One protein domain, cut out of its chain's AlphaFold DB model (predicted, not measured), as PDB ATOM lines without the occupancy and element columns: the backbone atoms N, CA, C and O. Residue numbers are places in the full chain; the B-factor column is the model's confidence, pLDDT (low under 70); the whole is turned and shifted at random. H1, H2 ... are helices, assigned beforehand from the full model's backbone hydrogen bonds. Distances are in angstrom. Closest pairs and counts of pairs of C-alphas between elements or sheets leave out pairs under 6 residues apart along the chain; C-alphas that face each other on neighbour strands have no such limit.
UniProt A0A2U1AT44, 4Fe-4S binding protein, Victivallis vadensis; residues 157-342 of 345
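This is residues 157 to 342 of the 345 residues of the protein "4Fe-4S binding protein" of Victivallis vadensis (UniProt A0A2U1AT44). This is a pile of mostly crossed helices, in which H1, H2 and H4 pack round the short H5 near the middle, H6 crosses both H2 and H9, and H11 sits between H4 and H7. H1 and H7 lie on far sides of the pile; H3 packs on part of H7, and the short H8 on H9. The printed part has 186 residues, with eleven named helices, H1 to H11 in order along the chain, and no named strand: the class is all helix. It is compact, with a radius of gyration of the C-alphas of 16.2 A and spans of 50 by 35 by 34 A.

Start at H1, residues 157 to 172; it forms a helical hairpin with H2, residues 177 to 194, at a shallow tilt of 27 degrees, touching its residues 183 to 191 alone, closest at C-alphas 160 and 191, 6.6 A. Go on to H4, residues 218 to 233: its residues 218 to 222 alone touch residues 157 to 164 of H1, closest at C-alphas 218 and 157, 6.6 A. Next comes the hub H5, residues 237 to 242, a hairpin with H4, where C-alphas 226 and 237 are closest at 5.3 A. H6, residues 244 to 258, touches H2 at a steep tilt of 41 degrees, opposite ways, closest at C-alphas 188 and 244, 4.3 A. Residues 316 to 322 alone of H9, residues 307 to 322, touch H6, closest at C-alphas 253 and 321, 4.1 A. H8, residues 297 to 301, touches residues 309 to 313 alone of H9, closest at C-alphas 297 and 313, 4.7 A. Look at H7, residues 271 to 288: its residues 279 to 286 alone touch H3, residues 201 to 209, at a shallow tilt of 24 degrees, closest at C-alphas 205 and 286, 6.7 A. Its residues 271 to 275 alone touch H10, residues 326 to 330, closest at C-alphas 271 and 330, 3.9 A. Its residues 272 to 279 alone touch H11, residues 333 to 340, about perpendicular at 82 degrees, closest at C-alphas 279 and 333, 4.7 A. In H1, H3, H4, H5, H6, H10 and H11 every O i to N i+4 pair is within hydrogen-bond range; H2 and H7 have 13 of 14, H9 10 of 12, and H8 0 of 1, with 2 of 2 O i to N i+3 pairs.

Find C-alpha 157 at (131.761, 158.221, 156.794), where H1 begins; it runs 22.8 A. H2 is 24.8 A long, H4 21.7 A, H6 20.9 A, H7 25.7 A and H9 23.8 A. H11 ends at C-alpha 340, (120.091, 133.948, 162.982).

The two C-alphas farthest apart are those of Pro 212 and Gly 260, 52.5 A. The printed part has no cut, and the link from H6 to H7, residues 259 to 270, is long. The mean pLDDT of the printed part is 87.7; look for low confidence, under 70, at residues 209 to 216.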
ATOM      1  N   ASP A 157     131.200 159.388 156.101       88.19
ATOM      2  CA  ASP A 157     131.761 158.221 156.794       88.19
ATOM      3  C   ASP A 157     132.159 158.578 158.228       88.19
ATOM      4  O   ASP A 157     131.812 157.842 159.154       88.19
ATOM      5  N   VAL A 158     132.802 159.740 158.431       91.25
ATOM      6  CA  VAL A 158     133.108 160.279 159.772       91.25
ATOM      7  C   VAL A 158     131.823 160.345 160.601       91.25
ATOM      8  O   VAL A 158     131.759 159.841 161.722       91.25
ATOM      9  N   THR A 159     130.777 160.948 160.031       93.50
ATOM     10  CA  THR A 159     129.495 161.180 160.702       93.50
ATOM     11  C   THR A 159     128.803 159.860 161.038       93.50
ATOM     12  O   THR A 159     128.327 159.675 162.160       93.50
ATOM     13  N   ALA A 160     128.793 158.905 160.104       93.44
ATOM     14  CA  ALA A 160     128.243 157.574 160.327       93.44
ATOM     15  C   ALA A 160     129.012 156.810 161.420       93.44
ATOM     16  O   ALA A 160     128.393 156.149 162.254       93.44
ATOM     17  N   LEU A 161     130.344 156.928 161.466       94.75
ATOM     18  CA  LEU A 161     131.190 156.285 162.479       94.75
ATOM     19  C   LEU A 161     131.016 156.896 163.871       94.75
ATOM     20  O   LEU A 161     130.891 156.154 164.846       94.75
ATOM     21  N   LEU A 162     130.928 158.224 163.973       95.88
ATOM     22  CA  LEU A 162     130.596 158.900 165.229       95.88
ATOM     23  C   LEU A 162     129.215 158.466 165.726       95.88
ATOM     24  O   LEU A 162     129.055 158.096 166.892       95.88
ATOM     25  N   MET A 163     128.221 158.421 164.836       96.81
ATOM     26  CA  MET A 163     126.878 157.964 165.191       96.81
ATOM     27  C   MET A 163     126.860 156.485 165.604       96.81
ATOM     28  O   MET A 163     126.133 156.092 166.524       96.81
ATOM     29  N   LEU A 164     127.683 155.649 164.971       96.44
ATOM     30  CA  LEU A 164     127.856 154.247 165.339       96.44
ATOM     31  C   LEU A 164     128.465 154.109 166.739       96.44
ATOM     32  O   LEU A 164     127.954 153.325 167.542       96.44
ATOM     33  N   ALA A 165     129.488 154.903 167.062       96.56
ATOM     34  CA  ALA A 165     130.093 154.948 168.391       96.56
ATOM     35  C   ALA A 165     129.077 155.368 169.466       96.56
ATOM     36  O   ALA A 165     128.961 154.705 170.497       96.56
ATOM     37  N   VAL A 166     128.253 156.389 169.199       97.00
ATOM     38  CA  VAL A 166     127.155 156.799 170.095       97.00
ATOM     39  C   VAL A 166     126.167 155.648 170.326       97.00
ATOM     40  O   VAL A 166     125.797 155.361 171.467       97.00
ATOM     41  N   ASN A 167     125.763 154.934 169.271       96.62
ATOM     42  CA  ASN A 167     124.878 153.775 169.414       96.62
ATOM     43  C   ASN A 167     125.521 152.642 170.218       96.62
ATOM     44  O   ASN A 167     124.813 151.969 170.968       96.62
ATOM     45  N   LEU A 168     126.832 152.428 170.080       95.75
ATOM     46  CA  LEU A 168     127.574 151.440 170.863       95.75
ATOM     47  C   LEU A 168     127.585 151.793 172.347       95.75
ATOM     48  O   LEU A 168     127.272 150.930 173.166       95.75
ATOM     49  N   VAL A 169     127.837 153.055 172.698       95.38
ATOM     50  CA  VAL A 169     127.732 153.524 174.089       95.38
ATOM     51  C   VAL A 169     126.334 153.227 174.636       95.38
ATOM     52  O   VAL A 169     126.201 152.559 175.659       95.38
ATOM     53  N   PHE A 170     125.277 153.607 173.909       94.69
ATOM     54  CA  PHE A 170     123.897 153.360 174.344       94.69
ATOM     55  C   PHE A 170     123.446 151.894 174.264       94.69
ATOM     56  O   PHE A 170     122.391 151.543 174.798       94.69
ATOM     57  N   PHE A 171     124.214 151.016 173.618       93.06
ATOM     58  CA  PHE A 171     123.986 149.575 173.683       93.06
ATOM     59  C   PHE A 171     124.427 149.001 175.034       93.06
ATOM     60  O   PHE A 171     123.722 148.150 175.583       93.06
ATOM     61  N   PHE A 172     125.543 149.486 175.590       92.00
ATOM     62  CA  PHE A 172     126.017 149.097 176.924       92.00
ATOM     63  C   PHE A 172     125.332 149.872 178.052       92.00
ATOM     64  O   PHE A 172     125.093 149.299 179.114       92.00
ATOM     65  N   PHE A 173     124.949 151.123 177.800       92.88
ATOM     66  CA  PHE A 173     124.259 152.003 178.741       92.88
ATOM     67  C   PHE A 173     122.891 152.408 178.168       92.88
ATOM     68  O   PHE A 173     122.785 153.433 177.499       92.88
ATOM     69  N   PRO A 174     121.830 151.599 178.363       89.12
ATOM     70  CA  PRO A 174     120.570 151.764 177.643       89.12
ATOM     71  C   PRO A 174     119.932 153.146 177.816       89.12
ATOM     72  O   PRO A 174     119.560 153.542 178.920       89.12
ATOM     73  N   ALA A 175     119.716 153.850 176.701       90.56
ATOM     74  CA  ALA A 175     118.950 155.094 176.692       90.56
ATOM     75  C   ALA A 175     117.477 154.845 177.059       90.56
ATOM     76  O   ALA A 175     116.828 153.950 176.508       90.56
ATOM     77  N   SER A 176     116.911 155.700 177.912       91.81
ATOM     78  CA  SER A 176     115.497 155.672 178.302       91.81
ATOM     79  C   SER A 176     114.801 157.010 178.005       91.81
ATOM     80  O   SER A 176     115.435 157.986 177.595       91.81
ATOM     81  N   GLY A 177     113.468 157.042 178.130       92.25
ATOM     82  CA  GLY A 177     112.671 158.274 178.062       92.25
ATOM     83  C   GLY A 177     112.947 159.156 176.835       92.25
ATOM     84  O   GLY A 177     112.809 158.701 175.694       92.25
ATOM     85  N   ARG A 178     113.316 160.420 177.095       94.00
ATOM     86  CA  ARG A 178     113.630 161.445 176.082       94.00
ATOM     87  C   ARG A 178     114.923 161.138 175.325       94.00
ATOM     88  O   ARG A 178     114.924 161.236 174.102       94.00
ATOM     89  N   THR A 179     115.973 160.678 176.006       95.19
ATOM     90  CA  THR A 179     117.263 160.320 175.384       95.19
ATOM     91  C   THR A 179     117.088 159.258 174.308       95.19
ATOM     92  O   THR A 179     117.659 159.357 173.226       95.19
ATOM     93  N   ARG A 180     116.217 158.270 174.552       95.44
ATOM     94  CA  ARG A 180     115.887 157.258 173.542       95.44
ATOM     95  C   ARG A 180     115.200 157.863 172.316       95.44
ATOM     96  O   ARG A 180     115.506 157.448 171.208       95.44
ATOM     97  N   VAL A 181     114.286 158.815 172.497       96.12
ATOM     98  CA  VAL A 181     113.607 159.489 171.375       96.12
ATOM     99  C   VAL A 181     114.605 160.295 170.545       96.12
ATOM    100  O   VAL A 181     114.596 160.170 169.325       96.12
ATOM    101  N   ILE A 182     115.498 161.039 171.204       96.88
ATOM    102  CA  ILE A 182     116.567 161.801 170.542       96.88
ATOM    103  C   ILE A 182     117.464 160.857 169.736       96.88
ATOM    104  O   ILE A 182     117.660 161.074 168.546       96.88
ATOM    105  N   LEU A 183     117.925 159.756 170.340       97.00
ATOM    106  CA  LEU A 183     118.762 158.765 169.658       97.00
ATOM    107  C   LEU A 183     118.079 158.187 168.409       97.00
ATOM    108  O   LEU A 183     118.708 158.072 167.361       97.00
ATOM    109  N   LEU A 184     116.791 157.842 168.502       96.62
ATOM    110  CA  LEU A 184     116.025 157.329 167.365       96.62
ATOM    111  C   LEU A 184     115.905 158.359 166.240       96.62
ATOM    112  O   LEU A 184     116.067 157.997 165.078       96.62
ATOM    113  N   PHE A 185     115.638 159.621 166.579       97.06
ATOM    114  CA  PHE A 185     115.552 160.700 165.599       97.06
ATOM    115  C   PHE A 185     116.899 160.912 164.900       97.06
ATOM    116  O   PHE A 185     116.959 160.908 163.672       97.06
ATOM    117  N   CYS A 186     117.989 160.981 165.671       97.44
ATOM    118  CA  CYS A 186     119.339 161.082 165.129       97.44
ATOM    119  C   CYS A 186     119.693 159.881 164.237       97.44
ATOM    120  O   CYS A 186     120.307 160.070 163.196       97.44
ATOM    121  N   ASN A 187     119.273 158.657 164.578       97.19
ATOM    122  CA  ASN A 187     119.513 157.485 163.728       97.19
ATOM    123  C   ASN A 187     118.764 157.569 162.396       97.19
ATOM    124  O   ASN A 187     119.338 157.254 161.357       97.19
ATOM    125  N   VAL A 188     117.505 158.013 162.402       96.88
ATOM    126  CA  VAL A 188     116.732 158.222 161.167       96.88
ATOM    127  C   VAL A 188     117.390 159.296 160.299       96.88
ATOM    128  O   VAL A 188     117.590 159.074 159.107       96.88
ATOM    129  N   ALA A 189     117.767 160.427 160.896       96.31
ATOM    130  CA  ALA A 189     118.390 161.535 160.181       96.31
ATOM    131  C   ALA A 189     119.778 161.166 159.634       96.31
ATOM    132  O   ALA A 189     120.040 161.366 158.455       96.31
ATOM    133  N   VAL A 190     120.654 160.581 160.457       95.81
ATOM    134  CA  VAL A 190     122.039 160.290 160.068       95.81
ATOM    135  C   VAL A 190     122.124 159.034 159.205       95.81
ATOM    136  O   VAL A 190     122.583 159.115 158.067       95.81
ATOM    137  N   PHE A 191     121.680 157.873 159.698       94.50
ATOM    138  CA  PHE A 191     121.828 156.610 158.960       94.50
ATOM    139  C   PHE A 191     120.832 156.476 157.810       94.50
ATOM    140  O   PHE A 191     121.149 155.858 156.800       94.50
ATOM    141  N   GLY A 192     119.631 157.038 157.956       92.12
ATOM    142  CA  GLY A 192     118.612 157.032 156.911       92.12
ATOM    143  C   GLY A 192     118.877 158.101 155.856       92.12
ATOM    144  O   GLY A 192     119.193 157.770 154.719       92.12
ATOM    145  N   VAL A 193     118.740 159.372 156.239       91.75
ATOM    146  CA  VAL A 193     118.659 160.498 155.289       91.75
ATOM    147  C   VAL A 193     120.027 161.027 154.853       91.75
ATOM    148  O   VAL A 193     120.214 161.281 153.673       91.75
ATOM    149  N   LEU A 194     120.975 161.212 155.775       91.44
ATOM    150  CA  LEU A 194     122.228 161.918 155.486       91.44
ATOM    151  C   LEU A 194     123.297 161.015 154.857       91.44
ATOM    152  O   LEU A 194     123.964 161.408 153.911       91.44
ATOM    153  N   THR A 195     123.496 159.824 155.424       87.56
ATOM    154  CA  THR A 195     124.604 158.921 155.050       87.56
ATOM    155  C   THR A 195     124.149 157.714 154.236       87.56
ATOM    156  O   THR A 195     124.986 157.018 153.671       87.56
ATOM    157  N   HIS A 196     122.842 157.421 154.225       88.81
ATOM    158  CA  HIS A 196     122.253 156.208 153.638       88.81
ATOM    159  C   HIS A 196     122.943 154.899 154.075       88.81
ATOM    160  O   HIS A 196     122.932 153.890 153.370       88.81
ATOM    161  N   CYS A 197     123.559 154.903 155.259       86.44
ATOM    162  CA  CYS A 197     124.302 153.780 155.800       86.44
ATOM    163  C   CYS A 197     123.377 152.893 156.643       86.44
ATOM    164  O   CYS A 197     123.287 153.014 157.867       86.44
ATOM    165  N   TYR A 198     122.700 151.958 155.981       89.88
ATOM    166  CA  TYR A 198     121.847 150.958 156.615       89.88
ATOM    167  C   TYR A 198     122.073 149.563 156.021       89.88
ATOM    168  O   TYR A 198     122.469 149.394 154.872       89.88
ATOM    169  N   LEU A 199     121.804 148.536 156.825       90.31
ATOM    170  CA  LEU A 199     121.766 147.144 156.388       90.31
ATOM    171  C   LEU A 199     120.384 146.800 155.841       90.31
ATOM    172  O   LEU A 199     119.366 147.075 156.488       90.31
ATOM    173  N   SER A 200     120.379 146.156 154.679       89.19
ATOM    174  CA  SER A 200     119.186 145.750 153.945       89.19
ATOM    175  C   SER A 200     119.460 144.447 153.181       89.19
ATOM    176  O   SER A 200     120.618 144.056 153.005       89.19
ATOM    177  N   LEU A 201     118.417 143.731 152.749       84.62
ATOM    178  CA  LEU A 201     118.613 142.487 151.994       84.62
ATOM    179  C   LEU A 201     119.241 142.740 150.621       84.62
ATOM    180  O   LEU A 201     120.054 141.931 150.174       84.62
ATOM    181  N   SER A 202     118.910 143.861 149.974       82.38
ATOM    182  CA  SER A 202     119.532 144.247 148.704       82.38
ATOM    183  C   SER A 202     121.036 144.482 148.850       82.38
ATOM    184  O   SER A 202     121.804 144.000 148.016       82.38
ATOM    185  N   GLN A 203     121.473 145.104 149.953       81.12
ATOM    186  CA  GLN A 203     122.889 145.296 150.267       81.12
ATOM    187  C   GLN A 203     123.627 143.960 150.436       81.12
ATOM    188  O   GLN A 203     124.706 143.779 149.869       81.12
ATOM    189  N   PHE A 204     123.042 143.005 151.170       81.00
ATOM    190  CA  PHE A 204     123.632 141.671 151.343       81.00
ATOM    191  C   PHE A 204     123.708 140.896 150.027       81.00
ATOM    192  O   PHE A 204     124.737 140.295 149.729       81.00
ATOM    193  N   ASN A 205     122.645 140.935 149.220       77.06
ATOM    194  CA  ASN A 205     122.638 140.314 147.898       77.06
ATOM    195  C   ASN A 205     123.707 140.933 146.979       77.06
ATOM    196  O   ASN A 205     124.366 140.216 146.234       77.06
ATOM    197  N   GLY A 206     123.928 142.249 147.073       75.19
ATOM    198  CA  GLY A 206     125.023 142.934 146.388       75.19
ATOM    199  C   GLY A 206     126.401 142.435 146.832       75.19
ATOM    200  O   GLY A 206     127.225 142.099 145.987       75.19
ATOM    201  N   TRP A 207     126.641 142.316 148.143       76.50
ATOM    202  CA  TRP A 207     127.906 141.789 148.675       76.50
ATOM    203  C   TRP A 207     128.181 140.343 148.252       76.50
ATOM    204  O   TRP A 207     129.318 140.018 147.933       76.50
ATOM    205  N   LEU A 208     127.157 139.488 148.193       71.75
ATOM    206  CA  LEU A 208     127.303 138.090 147.765       71.75
ATOM    207  C   LEU A 208     127.698 137.940 146.290       71.75
ATOM    208  O   LEU A 208     128.316 136.944 145.925       71.75
ATOM    209  N   ARG A 209     127.338 138.906 145.438       67.19
ATOM    210  CA  ARG A 209     127.642 138.873 143.999       67.19
ATOM    211  C   ARG A 209     129.049 139.363 143.662       67.19
ATOM    212  O   ARG A 209     129.524 139.098 142.565       67.19
ATOM    213  N   VAL A 210     129.706 140.080 144.576       59.44
ATOM    214  CA  VAL A 210     131.033 140.666 144.355       59.44
ATOM    215  C   VAL A 210     132.085 139.838 145.100       59.44
ATOM    216  O   VAL A 210     132.329 140.036 146.288       59.44
ATOM    217  N   THR A 211     132.732 138.908 144.396       52.53
ATOM    218  CA  THR A 211     133.935 138.181 144.855       52.53
ATOM    219  C   THR A 211     135.197 138.762 144.205       52.53
ATOM    220  O   THR A 211     135.138 139.027 143.005       52.53
ATOM    221  N   PRO A 212     136.344 138.929 144.909       48.66
ATOM    222  CA  PRO A 212     136.641 138.672 146.328       48.66
ATOM    223  C   PRO A 212     136.885 139.951 147.166       48.66
ATOM    224  O   PRO A 212     137.361 139.871 148.296       48.66
ATOM    225  N   HIS A 213     136.581 141.144 146.651       47.81
ATOM    226  CA  HIS A 213     136.845 142.400 147.362       47.81
ATOM    227  C   HIS A 213     135.608 142.861 148.134       47.81
ATOM    228  O   HIS A 213     134.817 143.674 147.649       47.81
ATOM    229  N   TRP A 214     135.433 142.359 149.357       55.94
ATOM    230  CA  TRP A 214     134.493 142.971 150.293       55.94
ATOM    231  C   TRP A 214     134.982 144.391 150.567       55.94
ATOM    232  O   TRP A 214     135.997 144.593 151.233       55.94
ATOM    233  N   LYS A 215     134.298 145.386 149.996       59.19
ATOM    234  CA  LYS A 215     134.646 146.790 150.213       59.19
ATOM    235  C   LYS A 215     134.476 147.099 151.699       59.19
ATOM    236  O   LYS A 215     133.344 147.127 152.195       59.19
ATOM    237  N   PHE A 216     135.594 147.341 152.387       68.62
ATOM    238  CA  PHE A 216     135.596 147.892 153.739       68.62
ATOM    239  C   PHE A 216     134.838 149.219 153.714       68.62
ATOM    240  O   PHE A 216     135.310 150.228 153.205       68.62
ATOM    241  N   SER A 217     133.610 149.169 154.209       79.44
ATOM    242  CA  SER A 217     132.649 150.269 154.237       79.44
ATOM    243  C   SER A 217     132.023 150.349 155.620       79.44
ATOM    244  O   SER A 217     131.980 149.347 156.346       79.44
ATOM    245  N   VAL A 218     131.473 151.507 155.986       83.56
ATOM    246  CA  VAL A 218     130.812 151.668 157.289       83.56
ATOM    247  C   VAL A 218     129.673 150.654 157.451       83.56
ATOM    248  O   VAL A 218     129.551 150.038 158.505       83.56
ATOM    249  N   ALA A 219     128.914 150.363 156.389       85.81
ATOM    250  CA  ALA A 219     127.882 149.325 156.407       85.81
ATOM    251  C   ALA A 219     128.445 147.927 156.739       85.81
ATOM    252  O   ALA A 219     127.883 147.222 157.578       85.81
ATOM    253  N   SER A 220     129.577 147.529 156.146       84.81
ATOM    254  CA  SER A 220     130.222 146.244 156.463       84.81
ATOM    255  C   SER A 220     130.700 146.173 157.922       84.81
ATOM    256  O   SER A 220     130.552 145.137 158.573       84.81
ATOM    257  N   LEU A 221     131.171 147.297 158.475       89.38
ATOM    258  CA  LEU A 221     131.559 147.406 159.880       89.38
ATOM    259  C   LEU A 221     130.336 147.305 160.805       89.38
ATOM    260  O   LEU A 221     130.366 146.560 161.785       89.38
ATOM    261  N   VAL A 222     129.236 147.993 160.474       91.12
ATOM    262  CA  VAL A 222     127.959 147.892 161.200       91.12
ATOM    263  C   VAL A 222     127.470 146.445 161.214       91.12
ATOM    264  O   VAL A 222     127.035 145.964 162.262       91.12
ATOM    265  N   PHE A 223     127.561 145.732 160.086       90.69
ATOM    266  CA  PHE A 223     127.212 144.314 160.010       90.69
ATOM    267  C   PHE A 223     128.097 143.458 160.918       90.69
ATOM    268  O   PHE A 223     127.565 142.739 161.766       90.69
ATOM    269  N   LEU A 224     129.422 143.584 160.804       91.00
ATOM    270  CA  LEU A 224     130.383 142.825 161.604       91.00
ATOM    271  C   LEU A 224     130.146 143.020 163.107       91.00
ATOM    272  O   LEU A 224     129.961 142.051 163.842       91.00
ATOM    273  N   ILE A 225     130.064 144.273 163.560       92.62
ATOM    274  CA  ILE A 225     129.797 144.620 164.961       92.62
ATOM    275  C   ILE A 225     128.451 144.048 165.413       92.62
ATOM    276  O   ILE A 225     128.336 143.509 166.514       92.62
ATOM    277  N   SER A 226     127.426 144.120 164.563       91.69
ATOM    278  CA  SER A 226     126.104 143.587 164.892       91.69
ATOM    279  C   SER A 226     126.116 142.078 165.076       91.69
ATOM    280  O   SER A 226     125.503 141.594 166.026       91.69
ATOM    281  N   VAL A 227     126.822 141.338 164.220       90.56
ATOM    282  CA  VAL A 227     126.988 139.886 164.354       90.56
ATOM    283  C   VAL A 227     127.757 139.556 165.634       90.56
ATOM    284  O   VAL A 227     127.263 138.780 166.452       90.56
ATOM    285  N   LEU A 228     128.900 140.208 165.873       91.25
ATOM    286  CA  LEU A 228     129.727 139.989 167.067       91.25
ATOM    287  C   LEU A 228     128.945 140.229 168.367       91.25
ATOM    288  O   LEU A 228     128.940 139.383 169.264       91.25
ATOM    289  N   LEU A 229     128.217 141.346 168.464       90.69
ATOM    290  CA  LEU A 229     127.409 141.665 169.644       90.69
ATOM    291  C   LEU A 229     126.198 140.734 169.800       90.69
ATOM    292  O   LEU A 229     125.826 140.401 170.931       90.69
ATOM    293  N   SER A 230     125.604 140.274 168.695       88.25
ATOM    294  CA  SER A 230     124.487 139.316 168.726       88.25
ATOM    295  C   SER A 230     124.930 137.945 169.239       88.25
ATOM    296  O   SER A 230     124.196 137.324 170.015       88.25
ATOM    297  N   ILE A 231     126.146 137.513 168.888       87.88
ATOM    298  CA  ILE A 231     126.771 136.284 169.395       87.88
ATOM    299  C   ILE A 231     127.168 136.450 170.870       87.88
ATOM    300  O   ILE A 231     126.881 135.578 171.692       87.88
ATOM    301  N   TRP A 232     127.793 137.571 171.241       87.06
ATOM    302  CA  TRP A 232     128.325 137.762 172.593       87.06
ATOM    303  C   TRP A 232     127.240 138.036 173.644       87.06
ATOM    304  O   TRP A 232     127.135 137.321 174.642       87.06
ATOM    305  N   LYS A 233     126.405 139.061 173.427       84.88
ATOM    306  CA  LYS A 233     125.396 139.530 174.398       84.88
ATOM    307  C   LYS A 233     124.009 138.939 174.173       84.88
ATOM    308  O   LYS A 233     123.126 139.167 175.000       84.88
ATOM    309  N   GLY A 234     123.784 138.212 173.076       81.50
ATOM    310  CA  GLY A 234     122.465 137.665 172.771       81.50
ATOM    311  C   GLY A 234     121.426 138.770 172.568       81.50
ATOM    312  O   GLY A 234     120.278 138.621 172.986       81.50
ATOM    313  N   ARG A 235     121.794 139.905 171.951       84.00
ATOM    314  CA  ARG A 235     120.887 141.022 171.606       84.00
ATOM    315  C   ARG A 235     121.267 141.614 170.248       84.00
ATOM    316  O   ARG A 235     122.436 141.909 170.031       84.00
ATOM    317  N   ASN A 236     120.280 141.866 169.386       88.25
ATOM    318  CA  ASN A 236     120.526 142.414 168.047       88.25
ATOM    319  C   ASN A 236     120.771 143.922 168.112       88.25
ATOM    320  O   ASN A 236     119.830 144.716 168.201       88.25
ATOM    321  N   PHE A 237     122.048 144.301 168.068       93.06
ATOM    322  CA  PHE A 237     122.507 145.688 168.131       93.06
ATOM    323  C   PHE A 237     121.893 146.559 167.024       93.06
ATOM    324  O   PHE A 237     121.281 147.587 167.317       93.06
ATOM    325  N   TYR A 238     121.962 146.106 165.767       94.31
ATOM    326  CA  TYR A 238     121.449 146.872 164.631       94.31
ATOM    327  C   TYR A 238     119.944 147.138 164.724       94.31
ATOM    328  O   TYR A 238     119.512 148.286 164.736       94.31
ATOM    329  N   CYS A 239     119.123 146.088 164.832       91.38
ATOM    330  CA  CYS A 239     117.667 146.247 164.870       91.38
ATOM    331  C   CYS A 239     117.191 146.984 166.132       91.38
ATOM    332  O   CYS A 239     116.166 147.667 166.090       91.38
ATOM    333  N   GLY A 240     117.904 146.838 167.252       89.19
ATOM    334  CA  GLY A 240     117.567 147.485 168.518       89.19
ATOM    335  C   GLY A 240     117.910 148.973 168.549       89.19
ATOM    336  O   GLY A 240     117.079 149.775 168.981       89.19
ATOM    337  N   SER A 241     119.095 149.344 168.068       89.75
ATOM    338  CA  SER A 241     119.635 150.696 168.229       89.75
ATOM    339  C   SER A 241     119.810 151.425 166.901       89.75
ATOM    340  O   SER A 241     119.224 152.487 166.750       89.75
ATOM    341  N   VAL A 242     120.527 150.842 165.939       94.81
ATOM    342  CA  VAL A 242     121.075 151.546 164.761       94.81
ATOM    343  C   VAL A 242     120.066 151.751 163.624       94.81
ATOM    344  O   VAL A 242     120.060 152.794 162.983       94.81
ATOM    345  N   CYS A 243     119.219 150.756 163.351       95.44
ATOM    346  CA  CYS A 243     118.382 150.695 162.150       95.44
ATOM    347  C   CYS A 243     117.459 151.927 162.001       95.44
ATOM    348  O   CYS A 243     116.553 152.092 162.830       95.44
ATOM    349  N   PRO A 244     117.602 152.742 160.931       96.25
ATOM    350  CA  PRO A 244     116.825 153.970 160.766       96.25
ATOM    351  C   PRO A 244     115.335 153.675 160.579       96.25
ATOM    352  O   PRO A 244     114.500 154.247 161.272       96.25
ATOM    353  N   TYR A 245     114.973 152.704 159.734       96.12
ATOM    354  CA  TYR A 245     113.563 152.370 159.514       96.12
ATOM    355  C   TYR A 245     112.890 151.782 160.766       96.12
ATOM    356  O   TYR A 245     111.777 152.159 161.126       96.12
ATOM    357  N   GLY A 246     113.589 150.904 161.494       95.44
ATOM    358  CA  GLY A 246     113.095 150.370 162.764       95.44
ATOM    359  C   GLY A 246     112.929 151.455 163.832       95.44
ATOM    360  O   GLY A 246     111.997 151.387 164.637       95.44
ATOM    361  N   GLY A 247     113.802 152.467 163.816       95.69
ATOM    362  CA  GLY A 247     113.687 153.654 164.653       95.69
ATOM    363  C   GLY A 247     112.501 154.539 164.279       95.69
ATOM    364  O   GLY A 247     111.735 154.915 165.165       95.69
ATOM    365  N   ALA A 248     112.273 154.777 162.985       97.12
ATOM    366  CA  ALA A 248     111.103 155.497 162.487       97.12
ATOM    367  C   ALA A 248     109.793 154.818 162.922       97.12
ATOM    368  O   ALA A 248     108.896 155.479 163.441       97.12
ATOM    369  N   GLN A 249     109.703 153.486 162.818       96.62
ATOM    370  CA  GLN A 249     108.530 152.733 163.283       96.62
ATOM    371  C   GLN A 249     108.316 152.827 164.801       96.62
ATOM    372  O   GLN A 249     107.175 152.841 165.263       96.62
ATOM    373  N   GLU A 250     109.390 152.890 165.594       95.75
ATOM    374  CA  GLU A 250     109.279 153.108 167.041       95.75
ATOM    375  C   GLU A 250     108.845 154.545 167.374       95.75
ATOM    376  O   GLU A 250     108.028 154.738 168.274       95.75
ATOM    377  N   LEU A 251     109.344 155.546 166.641       96.62
ATOM    378  CA  LEU A 251     108.912 156.939 166.775       96.62
ATOM    379  C   LEU A 251     107.427 157.100 166.424       96.62
ATOM    380  O   LEU A 251     106.693 157.698 167.208       96.62
ATOM    381  N   ALA A 252     106.969 156.497 165.324       96.38
ATOM    382  CA  ALA A 252     105.562 156.500 164.919       96.38
ATOM    383  C   ALA A 252     104.651 155.886 165.996       96.38
ATOM    384  O   ALA A 252     103.642 156.480 166.373       96.38
ATOM    385  N   ALA A 253     105.044 154.745 166.572       94.88
ATOM    386  CA  ALA A 253     104.314 154.116 167.673       94.88
ATOM    387  C   ALA A 253     104.231 155.011 168.925       94.88
ATOM    388  O   ALA A 253     103.185 155.109 169.570       94.88
ATOM    389  N   ARG A 254     105.337 155.676 169.292       94.50
ATOM    390  CA  ARG A 254     105.378 156.600 170.439       94.50
ATOM    391  C   ARG A 254     104.513 157.834 170.202       94.50
ATOM    392  O   ARG A 254     103.829 158.272 171.125       94.50
ATOM    393  N   PHE A 255     104.538 158.367 168.984       94.31
ATOM    394  CA  PHE A 255     103.692 159.482 168.576       94.31
ATOM    395  C   PHE A 255     102.209 159.103 168.655       94.31
ATOM    396  O   PHE A 255     101.447 159.794 169.321       94.31
ATOM    397  N   GLY A 256     101.829 157.937 168.121       93.38
ATOM    398  CA  GLY A 256     100.479 157.380 168.257       93.38
ATOM    399  C   GLY A 256     100.003 157.286 169.700       93.38
ATOM    400  O   GLY A 256      98.925 157.768 170.037       93.38
ATOM    401  N   LYS A 257     100.844 156.736 170.582       91.94
ATOM    402  CA  LYS A 257     100.533 156.644 172.013       91.94
ATOM    403  C   LYS A 257     100.313 158.023 172.650       91.94
ATOM    404  O   LYS A 257      99.447 158.154 173.510       91.94
ATOM    405  N   LYS A 258     101.069 159.047 172.236       92.00
ATOM    406  CA  LYS A 258     100.892 160.432 172.708       92.00
ATOM    407  C   LYS A 258      99.555 161.030 172.249       92.00
ATOM    408  O   LYS A 258      98.989 161.833 172.977       92.00
ATOM    409  N   LEU A 259      99.042 160.605 171.096       93.19
ATOM    410  CA  LEU A 259      97.716 160.974 170.586       93.19
ATOM    411  C   LEU A 259      96.572 160.119 171.169       93.19
ATOM    412  O   LEU A 259      95.441 160.226 170.711       93.19
ATOM    413  N   GLY A 260      96.844 159.244 172.144       91.31
ATOM    414  CA  GLY A 260      95.830 158.372 172.746       91.31
ATOM    415  C   GLY A 260      95.493 157.116 171.932       91.31
ATOM    416  O   GLY A 260      94.579 156.381 172.298       91.31
ATOM    417  N   VAL A 261      96.234 156.814 170.860       92.19
ATOM    418  CA  VAL A 261      96.014 155.595 170.068       92.19
ATOM    419  C   VAL A 261      96.435 154.361 170.869       92.19
ATOM    420  O   VAL A 261      97.569 154.259 171.354       92.19
ATOM    421  N   LYS A 262      95.529 153.384 170.981       87.88
ATOM    422  CA  LYS A 262      95.813 152.092 171.610       87.88
ATOM    423  C   LYS A 262      96.786 151.294 170.742       87.88
ATOM    424  O   LYS A 262      96.526 151.052 169.565       87.88
ATOM    425  N   THR A 263      97.892 150.856 171.338       87.31
ATOM    426  CA  THR A 263      98.841 149.963 170.667       87.31
ATOM    427  C   THR A 263      98.451 148.507 170.885       87.31
ATOM    428  O   THR A 263      98.058 148.107 171.983       87.31
ATOM    429  N   TYR A 264      98.575 147.704 169.833       84.38
ATOM    430  CA  TYR A 264      98.267 146.282 169.849       84.38
ATOM    431  C   TYR A 264      99.557 145.458 169.828       84.38
ATOM    432  O   TYR A 264     100.509 145.785 169.102       84.38
ATOM    433  N   PRO A 265      99.634 144.369 170.612       77.69
ATOM    434  CA  PRO A 265     100.733 143.429 170.485       77.69
ATOM    435  C   PRO A 265     100.703 142.801 169.087       77.69
ATOM    436  O   PRO A 265      99.648 142.437 168.576       77.69
ATOM    437  N   ALA A 266     101.874 142.638 168.471       72.62
ATOM    438  CA  ALA A 266     102.009 141.944 167.194       72.62
ATOM    439  C   ALA A 266     101.838 140.424 167.401       72.62
ATOM    440  O   ALA A 266     102.817 139.682 167.455       72.62
ATOM    441  N   THR A 267     100.598 139.973 167.586       72.31
ATOM    442  CA  THR A 267     100.225 138.593 167.954       72.31
ATOM    443  C   THR A 267     100.215 137.611 166.788       72.31
ATOM    444  O   THR A 267     100.055 136.410 167.011       72.31
ATOM    445  N   PHE A 268     100.423 138.079 165.555       73.88
ATOM    446  CA  PHE A 268     100.465 137.214 164.380       73.88
ATOM    447  C   PHE A 268     101.605 136.187 164.482       73.88
ATOM    448  O   PHE A 268     102.787 136.510 164.333       73.88
ATOM    449  N   ARG A 269     101.234 134.922 164.724       71.44
ATOM    450  CA  ARG A 269     102.164 133.798 164.930       71.44
ATOM    451  C   ARG A 269     103.003 133.479 163.685       71.44
ATOM    452  O   ARG A 269     104.108 132.964 163.825       71.44
ATOM    453  N   GLY A 270     102.509 133.817 162.490       77.69
ATOM    454  CA  GLY A 270     103.191 133.584 161.213       77.69
ATOM    455  C   GLY A 270     104.318 134.573 160.896       77.69
ATOM    456  O   GLY A 270     105.200 134.254 160.106       77.69
ATOM    457  N   GLY A 271     104.358 135.745 161.536       81.81
ATOM    458  CA  GLY A 271     105.305 136.815 161.194       81.81
ATOM    459  C   GLY A 271     106.784 136.398 161.249       81.81
ATOM    460  O   GLY A 271     107.511 136.599 160.276       81.81
ATOM    461  N   PRO A 272     107.248 135.745 162.332       83.69
ATOM    462  CA  PRO A 272     108.617 135.240 162.407       83.69
ATOM    463  C   PRO A 272     108.960 134.177 161.354       83.69
ATOM    464  O   PRO A 272     110.134 134.014 161.025       83.69
ATOM    465  N   TYR A 273     107.973 133.427 160.858       86.56
ATOM    466  CA  TYR A 273     108.165 132.475 159.763       86.56
ATOM    467  C   TYR A 273     108.244 133.190 158.422       86.56
ATOM    468  O   TYR A 273     109.164 132.916 157.663       86.56
ATOM    469  N   LEU A 274     107.365 134.163 158.180       88.38
ATOM    470  CA  LEU A 274     107.333 134.933 156.940       88.38
ATOM    471  C   LEU A 274     108.665 135.640 156.666       88.38
ATOM    472  O   LEU A 274     109.253 135.452 155.607       88.38
ATOM    473  N   ARG A 275     109.225 136.362 157.643       90.19
ATOM    474  CA  ARG A 275     110.547 136.998 157.470       90.19
ATOM    475  C   ARG A 275     111.686 135.996 157.209       90.19
ATOM    476  O   ARG A 275     112.651 136.341 156.534       90.19
ATOM    477  N   ARG A 276     111.592 134.765 157.739       89.44
ATOM    478  CA  ARG A 276     112.567 133.685 157.485       89.44
ATOM    479  C   ARG A 276     112.380 133.075 156.099       89.44
ATOM    480  O   ARG A 276     113.374 132.782 155.453       89.44
ATOM    481  N   LEU A 277     111.139 132.946 155.636       89.50
ATOM    482  CA  LEU A 277     110.816 132.546 154.268       89.50
ATOM    483  C   LEU A 277     111.389 133.556 153.265       89.50
ATOM    484  O   LEU A 277     112.071 133.152 152.334       89.50
ATOM    485  N   ILE A 278     111.187 134.860 153.497       89.38
ATOM    486  CA  ILE A 278     111.733 135.935 152.650       89.38
ATOM    487  C   ILE A 278     113.264 135.859 152.596       89.38
ATOM    488  O   ILE A 278     113.847 135.896 151.512       89.38
ATOM    489  N   LEU A 279     113.923 135.708 153.752       90.25
ATOM    490  CA  LEU A 279     115.374 135.511 153.805       90.25
ATOM    491  C   LEU A 279     115.800 134.255 153.031       90.25
ATOM    492  O   LEU A 279     116.720 134.324 152.223       90.25
ATOM    493  N   GLY A 280     115.115 133.131 153.247       88.25
ATOM    494  CA  GLY A 280     115.373 131.864 152.570       88.25
ATOM    495  C   GLY A 280     115.256 131.946 151.060       88.25
ATOM    496  O   GLY A 280     116.177 131.537 150.366       88.25
ATOM    497  N   ALA A 281     114.174 132.540 150.560       86.88
ATOM    498  CA  ALA A 281     113.971 132.772 149.137       86.88
ATOM    499  C   ALA A 281     115.069 133.671 148.547       86.88
ATOM    500  O   ALA A 281     115.587 133.383 147.471       86.88
ATOM    501  N   THR A 282     115.476 134.718 149.275       84.94
ATOM    502  CA  THR A 282     116.545 135.630 148.837       84.94
ATOM    503  C   THR A 282     117.894 134.913 148.740       84.94
ATOM    504  O   THR A 282     118.588 135.036 147.733       84.94
ATOM    505  N   VAL A 283     118.256 134.134 149.764       85.19
ATOM    506  CA  VAL A 283     119.493 133.338 149.781       85.19
ATOM    507  C   VAL A 283     119.467 132.280 148.678       85.19
ATOM    508  O   VAL A 283     120.435 132.150 147.937       85.19
ATOM    509  N   LEU A 284     118.348 131.569 148.523       85.12
ATOM    510  CA  LEU A 284     118.166 130.555 147.491       85.12
ATOM    511  C   LEU A 284     118.355 131.135 146.088       85.12
ATOM    512  O   LEU A 284     119.123 130.596 145.297       85.12
ATOM    513  N   ALA A 285     117.716 132.262 145.786       83.25
ATOM    514  CA  ALA A 285     117.876 132.890 144.485       83.25
ATOM    515  C   ALA A 285     119.304 133.382 144.237       83.25
ATOM    516  O   ALA A 285     119.817 133.203 143.136       83.25
ATOM    517  N   ALA A 286     119.966 133.946 145.254       79.38
ATOM    518  CA  ALA A 286     121.366 134.347 145.146       79.38
ATOM    519  C   ALA A 286     122.266 133.149 144.785       79.38
ATOM    520  O   ALA A 286     123.109 133.252 143.893       79.38
ATOM    521  N   ILE A 287     122.030 131.994 145.412       80.19
ATOM    522  CA  ILE A 287     122.733 130.736 145.128       80.19
ATOM    523  C   ILE A 287     122.445 130.250 143.699       80.19
ATOM    524  O   ILE A 287     123.372 129.956 142.940       80.19
ATOM    525  N   CYS A 288     121.177 130.236 143.289       81.25
ATOM    526  CA  CYS A 288     120.766 129.837 141.941       81.25
ATOM    527  C   CYS A 288     121.172 130.844 140.848       81.25
ATOM    528  O   CYS A 288     120.969 130.572 139.672       81.25
ATOM    529  N   GLY A 289     121.745 132.002 141.205       76.25
ATOM    530  CA  GLY A 289     122.084 133.059 140.246       76.25
ATOM    531  C   GLY A 289     120.863 133.805 139.697       76.25
ATOM    532  O   GLY A 289     120.983 134.562 138.740       76.25
ATOM    533  N   VAL A 290     119.692 133.625 140.312       77.81
ATOM    534  CA  VAL A 290     118.448 134.287 139.921       77.81
ATOM    535  C   VAL A 290     118.413 135.688 140.523       77.81
ATOM    536  O   VAL A 290     118.564 135.889 141.732       77.81
ATOM    537  N   ALA A 291     118.188 136.692 139.680       73.25
ATOM    538  CA  ALA A 291     117.982 138.058 140.131       73.25
ATOM    539  C   ALA A 291     116.510 138.300 140.478       73.25
ATOM    540  O   ALA A 291     115.713 138.633 139.609       73.25
ATOM    541  N   ILE A 292     116.158 138.167 141.761       70.25
ATOM    542  CA  ILE A 292     114.860 138.635 142.266       70.25
ATOM    543  C   ILE A 292     114.960 140.093 142.732       70.25
ATOM    544  O   ILE A 292     115.900 140.433 143.460       70.25
ATOM    545  N   PRO A 293     113.991 140.954 142.368       72.00
ATOM    546  CA  PRO A 293     113.886 142.288 142.937       72.00
ATOM    547  C   PRO A 293     113.517 142.188 144.421       72.00
ATOM    548  O   PRO A 293     112.457 141.683 144.792       72.00
ATOM    549  N   ILE A 294     114.406 142.670 145.286       79.25
ATOM    550  CA  ILE A 294     114.175 142.707 146.731       79.25
ATOM    551  C   ILE A 294     113.398 143.983 147.049       79.25
ATOM    552  O   ILE A 294     113.939 145.085 146.985       79.25
ATOM    553  N   VAL A 295     112.123 143.822 147.396       85.31
ATOM    554  CA  VAL A 295     111.240 144.934 147.760       85.31
ATOM    555  C   VAL A 295     111.315 145.176 149.262       85.31
ATOM    556  O   VAL A 295     110.866 144.360 150.066       85.31
ATOM    557  N   GLU A 296     111.887 146.313 149.657       88.50
ATOM    558  CA  GLU A 296     112.025 146.687 151.062       88.50
ATOM    559  C   GLU A 296     111.981 148.214 151.263       88.50
ATOM    560  O   GLU A 296     112.489 148.968 150.428       88.50
ATOM    561  N   PRO A 297     111.417 148.698 152.386       89.44
ATOM    562  CA  PRO A 297     111.187 150.118 152.638       89.44
ATOM    563  C   PRO A 297     112.473 150.901 152.914       89.44
ATOM    564  O   PRO A 297     112.434 152.122 152.966       89.44
ATOM    565  N   PHE A 298     113.616 150.228 153.086       86.94
ATOM    566  CA  PHE A 298     114.909 150.890 153.282       86.94
ATOM    567  C   PHE A 298     115.286 151.770 152.090       86.94
ATOM    568  O   PHE A 298     115.834 152.848 152.281       86.94
ATOM    569  N   SER A 299     114.927 151.345 150.877       84.19
ATOM    570  CA  SER A 299     115.160 152.135 149.666       84.19
ATOM    571  C   SER A 299     114.410 153.469 149.671       84.19
ATOM    572  O   SER A 299     114.886 154.408 149.055       84.19
ATOM    573  N   ALA A 300     113.333 153.632 150.453       88.19
ATOM    574  CA  ALA A 300     112.633 154.915 150.583       88.19
ATOM    575  C   ALA A 300     113.498 156.041 151.185       88.19
ATOM    576  O   ALA A 300     113.095 157.196 151.155       88.19
ATOM    577  N   PHE A 301     114.674 155.744 151.743       86.31
ATOM    578  CA  PHE A 301     115.619 156.781 152.158       86.31
ATOM    579  C   PHE A 301     116.478 157.324 151.006       86.31
ATOM    580  O   PHE A 301     117.092 158.373 151.178       86.31
ATOM    581  N   LEU A 302     116.530 156.647 149.853       82.88
ATOM    582  CA  LEU A 302     117.358 157.050 148.715       82.88
ATOM    583  C   LEU A 302     116.622 158.038 147.799       82.88
ATOM    584  O   LEU A 302     115.467 157.781 147.426       82.88
ATOM    585  N   PRO A 303     117.299 159.112 147.351       75.81
ATOM    586  CA  PRO A 303     116.808 159.957 146.268       75.81
ATOM    587  C   PRO A 303     116.573 159.142 144.987       75.81
ATOM    588  O   PRO A 303     117.364 158.262 144.652       75.81
ATOM    589  N   GLY A 304     115.492 159.429 144.257       77.25
ATOM    590  CA  GLY A 304     115.178 158.757 142.985       77.25
ATOM    591  C   GLY A 304     114.473 157.400 143.112       77.25
ATOM    592  O   GLY A 304     114.249 156.724 142.109       77.25
ATOM    593  N   THR A 305     114.091 156.998 144.324       78.75
ATOM    594  CA  THR A 305     113.319 155.771 144.553       78.75
ATOM    595  C   THR A 305     111.903 155.877 143.977       78.75
ATOM    596  O   THR A 305     111.281 156.939 144.000       78.75
ATOM    597  N   ALA A 306     111.362 154.767 143.467       83.62
ATOM    598  CA  ALA A 306     110.021 154.740 142.890       83.62
ATOM    599  C   ALA A 306     108.937 155.144 143.911       83.62
ATOM    600  O   ALA A 306     108.950 154.705 145.063       83.62
ATOM    601  N   TRP A 307     107.951 155.933 143.473       88.81
ATOM    602  CA  TRP A 307     106.898 156.489 144.337       88.81
ATOM    603  C   TRP A 307     106.110 155.420 145.116       88.81
ATOM    604  O   TRP A 307     105.732 155.637 146.267       88.81
ATOM    605  N   TRP A 308     105.898 154.239 144.529       88.88
ATOM    606  CA  TRP A 308     105.152 153.154 145.173       88.88
ATOM    607  C   TRP A 308     105.906 152.564 146.375       88.88
ATOM    608  O   TRP A 308     105.279 152.130 147.342       88.88
ATOM    609  N   ILE A 309     107.244 152.609 146.373       87.94
ATOM    610  CA  ILE A 309     108.077 152.198 147.513       87.94
ATOM    611  C   ILE A 309     107.920 153.199 148.658       87.94
ATOM    612  O   ILE A 309     107.792 152.782 149.809       87.94
ATOM    613  N   PHE A 310     107.872 154.502 148.359       89.88
ATOM    614  CA  PHE A 310     107.546 155.525 149.357       89.88
ATOM    615  C   PHE A 310     106.153 155.297 149.947       89.88
ATOM    616  O   PHE A 310     106.008 155.291 151.168       89.88
ATOM    617  N   GLY A 311     105.151 155.031 149.101       93.06
ATOM    618  CA  GLY A 311     103.792 154.699 149.535       93.06
ATOM    619  C   GLY A 311     103.753 153.473 150.453       93.06
ATOM    620  O   GLY A 311     103.155 153.519 151.527       93.06
ATOM    621  N   MET A 312     104.466 152.404 150.094       94.31
ATOM    622  CA  MET A 312     104.605 151.204 150.922       94.31
ATOM    623  C   MET A 312     105.308 151.505 152.257       94.31
ATOM    624  O   MET A 312     104.824 151.108 153.318       94.31
ATOM    625  N   ALA A 313     106.442 152.212 152.230       94.88
ATOM    626  CA  ALA A 313     107.213 152.553 153.422       94.88
ATOM    627  C   ALA A 313     106.412 153.443 154.385       94.88
ATOM    628  O   ALA A 313     106.426 153.189 155.594       94.88
ATOM    629  N   ALA A 314     105.683 154.428 153.853       95.38
ATOM    630  CA  ALA A 314     104.764 155.276 154.598       95.38
ATOM    631  C   ALA A 314     103.582 154.470 155.154       95.38
ATOM    632  O   ALA A 314     103.263 154.599 156.333       95.38
ATOM    633  N   GLY A 315     102.993 153.566 154.367       96.38
ATOM    634  CA  GLY A 315     101.916 152.679 154.812       96.38
ATOM    635  C   GLY A 315     102.321 151.819 156.012       96.38
ATOM    636  O   GLY A 315     101.624 151.788 157.027       96.38
ATOM    637  N   PHE A 316     103.498 151.187 155.967       95.88
ATOM    638  CA  PHE A 316     104.027 150.429 157.107       95.88
ATOM    639  C   PHE A 316     104.412 151.310 158.302       95.88
ATOM    640  O   PHE A 316     104.358 150.845 159.447       95.88
ATOM    641  N   LEU A 317     104.805 152.564 158.068       95.81
ATOM    642  CA  LEU A 317     105.085 153.534 159.126       95.81
ATOM    643  C   LEU A 317     103.793 153.957 159.842       95.81
ATOM    644  O   LEU A 317     103.744 153.914 161.070       95.81
ATOM    645  N   LEU A 318     102.730 154.252 159.090       95.69
ATOM    646  CA  LEU A 318     101.394 154.547 159.614       95.69
ATOM    647  C   LEU A 318     100.813 153.344 160.361       95.69
ATOM    648  O   LEU A 318     100.356 153.474 161.492       95.69
ATOM    649  N   ALA A 319     100.922 152.140 159.802       94.38
ATOM    650  CA  ALA A 319     100.494 150.923 160.489       94.38
ATOM    651  C   ALA A 319     101.279 150.676 161.797       94.38
ATOM    652  O   ALA A 319     100.759 150.077 162.744       94.38
ATOM    653  N   SER A 320     102.515 151.184 161.892       94.69
ATOM    654  CA  SER A 320     103.335 151.069 163.105       94.69
ATOM    655  C   SER A 320     102.856 151.935 164.268       94.69
ATOM    656  O   SER A 320     103.252 151.671 165.402       94.69
ATOM    657  N   VAL A 321     101.976 152.909 164.013       95.44
ATOM    658  CA  VAL A 321     101.254 153.667 165.049       95.44
ATOM    659  C   VAL A 321     100.429 152.715 165.923       95.44
ATOM    660  O   VAL A 321     100.428 152.842 167.145       95.44
ATOM    661  N   PHE A 322      99.790 151.713 165.307       93.50
ATOM    662  CA  PHE A 322      98.954 150.723 165.989       93.50
ATOM    663  C   PHE A 322      99.749 149.493 166.431       93.50
ATOM    664  O   PHE A 322      99.584 149.014 167.551       93.50
ATOM    665  N   VAL A 323     100.620 148.975 165.561       92.06
ATOM    666  CA  VAL A 323     101.403 147.758 165.811       92.06
ATOM    667  C   VAL A 323     102.893 148.097 165.738       92.06
ATOM    668  O   VAL A 323     103.471 148.102 164.651       92.06
ATOM    669  N   PRO A 324     103.565 148.357 166.877       90.81
ATOM    670  CA  PRO A 324     104.938 148.846 166.867       90.81
ATOM    671  C   PRO A 324     105.884 147.931 166.078       90.81
ATOM    672  O   PRO A 324     105.898 146.714 166.299       90.81
ATOM    673  N   ARG A 325     106.718 148.523 165.209       92.19
ATOM    674  CA  ARG A 325     107.741 147.817 164.408       92.19
ATOM    675  C   ARG A 325     107.162 146.691 163.534       92.19
ATOM    676  O   ARG A 325     107.750 145.610 163.452       92.19
ATOM    677  N   LEU A 326     106.008 146.933 162.905       92.81
ATOM    678  CA  LEU A 326     105.264 145.957 162.097       92.81
ATOM    679  C   LEU A 326     106.143 145.284 161.029       92.81
ATOM    680  O   LEU A 326     106.287 144.060 161.015       92.81
ATOM    681  N   TRP A 327     106.798 146.095 160.193       93.75
ATOM    682  CA  TRP A 327     107.703 145.614 159.139       93.75
ATOM    683  C   TRP A 327     108.836 144.763 159.715       93.75
ATOM    684  O   TRP A 327     109.051 143.627 159.290       93.75
ATOM    685  N   CYS A 328     109.536 145.281 160.732       91.94
ATOM    686  CA  CYS A 328     110.647 144.572 161.366       91.94
ATOM    687  C   CYS A 328     110.238 143.217 161.962       91.94
ATOM    688  O   CYS A 328     111.058 142.301 162.015       91.94
ATOM    689  N   ARG A 329     108.993 143.086 162.433       89.38
ATOM    690  CA  ARG A 329     108.495 141.866 163.075       89.38
ATOM    691  C   ARG A 329     108.046 140.803 162.077       89.38
ATOM    692  O   ARG A 329     108.232 139.623 162.372       89.38
ATOM    693  N   TRP A 330     107.450 141.187 160.948       90.25
ATOM    694  CA  TRP A 330     106.783 140.235 160.045       90.25
ATOM    695  C   TRP A 330     107.445 140.081 158.672       90.25
ATOM    696  O   TRP A 330     107.387 138.993 158.111       90.25
ATOM    697  N   PHE A 331     108.112 141.117 158.155       91.50
ATOM    698  CA  PHE A 331     108.563 141.152 156.754       91.50
ATOM    699  C   PHE A 331     110.078 141.332 156.594       91.50
ATOM    700  O   PHE A 331     110.655 140.913 155.598       91.50
ATOM    701  N   CYS A 332     110.758 141.924 157.580       92.81
ATOM    702  CA  CYS A 332     112.175 142.263 157.462       92.81
ATOM    703  C   CYS A 332     113.093 141.027 157.475       92.81
ATOM    704  O   CYS A 332     113.468 140.524 158.541       92.81
ATOM    705  N   GLY A 333     113.518 140.575 156.292       90.81
ATOM    706  CA  GLY A 333     114.484 139.483 156.164       90.81
ATOM    707  C   GLY A 333     115.907 139.856 156.606       90.81
ATOM    708  O   GLY A 333     116.621 138.996 157.112       90.81
ATOM    709  N   CYS A 334     116.297 141.139 156.559       91.00
ATOM    710  CA  CYS A 334     117.556 141.610 157.161       91.00
ATOM    711  C   CYS A 334     117.568 141.384 158.685       91.00
ATOM    712  O   CYS A 334     118.549 140.892 159.240       91.00
ATOM    713  N   GLY A 335     116.453 141.665 159.364       90.88
ATOM    714  CA  GLY A 335     116.299 141.350 160.784       90.88
ATOM    715  C   GLY A 335     116.331 139.843 161.041       90.88
ATOM    716  O   GLY A 335     116.951 139.404 162.000       90.88
ATOM    717  N   ALA A 336     115.722 139.040 160.161       90.94
ATOM    718  CA  ALA A 336     115.788 137.581 160.254       90.94
ATOM    719  C   ALA A 336     117.227 137.044 160.131       90.94
ATOM    720  O   ALA A 336     117.578 136.109 160.847       90.94
ATOM    721  N   LEU A 337     118.053 137.657 159.273       90.69
ATOM    722  CA  LEU A 337     119.462 137.303 159.097       90.69
ATOM    723  C   LEU A 337     120.278 137.608 160.354       90.69
ATOM    724  O   LEU A 337     121.051 136.774 160.805       90.69
ATOM    725  N   LEU A 338     120.097 138.780 160.957       88.50
ATOM    726  CA  LEU A 338     120.819 139.132 162.183       88.50
ATOM    727  C   LEU A 338     120.348 138.299 163.383       88.50
ATOM    728  O   LEU A 338     121.168 137.826 164.168       88.50
ATOM    729  N   ASP A 339     119.042 138.030 163.471       86.94
ATOM    730  CA  ASP A 339     118.453 137.135 164.470       86.94
ATOM    731  C   ASP A 339     118.939 135.673 164.327       86.94
ATOM    732  O   ASP A 339     118.764 134.884 165.259       86.94
ATOM    733  N   PHE A 340     119.515 135.282 163.183       84.69
ATOM    734  CA  PHE A 340     120.091 133.948 162.982       84.69
ATOM    735  C   PHE A 340     121.357 133.743 163.828       84.69
ATOM    736  O   PHE A 340     121.523 132.681 164.424       84.69
ATOM    737  N   PHE A 341     122.200 134.775 163.954       80.88
ATOM    738  CA  PHE A 341     123.437 134.757 164.758       80.88
ATOM    739  C   PHE A 341     123.199 134.950 166.260       80.88
ATOM    740  O   PHE A 341     124.125 134.981 167.070       80.88
ATOM    741  N   HIS A 342     121.942 135.128 166.643       76.06
ATOM    742  CA  HIS A 342     121.539 135.443 167.997       76.06
ATOM    743  C   HIS A 342     121.771 134.226 168.900       76.06
ATOM    744  O   HIS A 342     121.138 133.184 168.712       76.06
TER     745      HIS A 342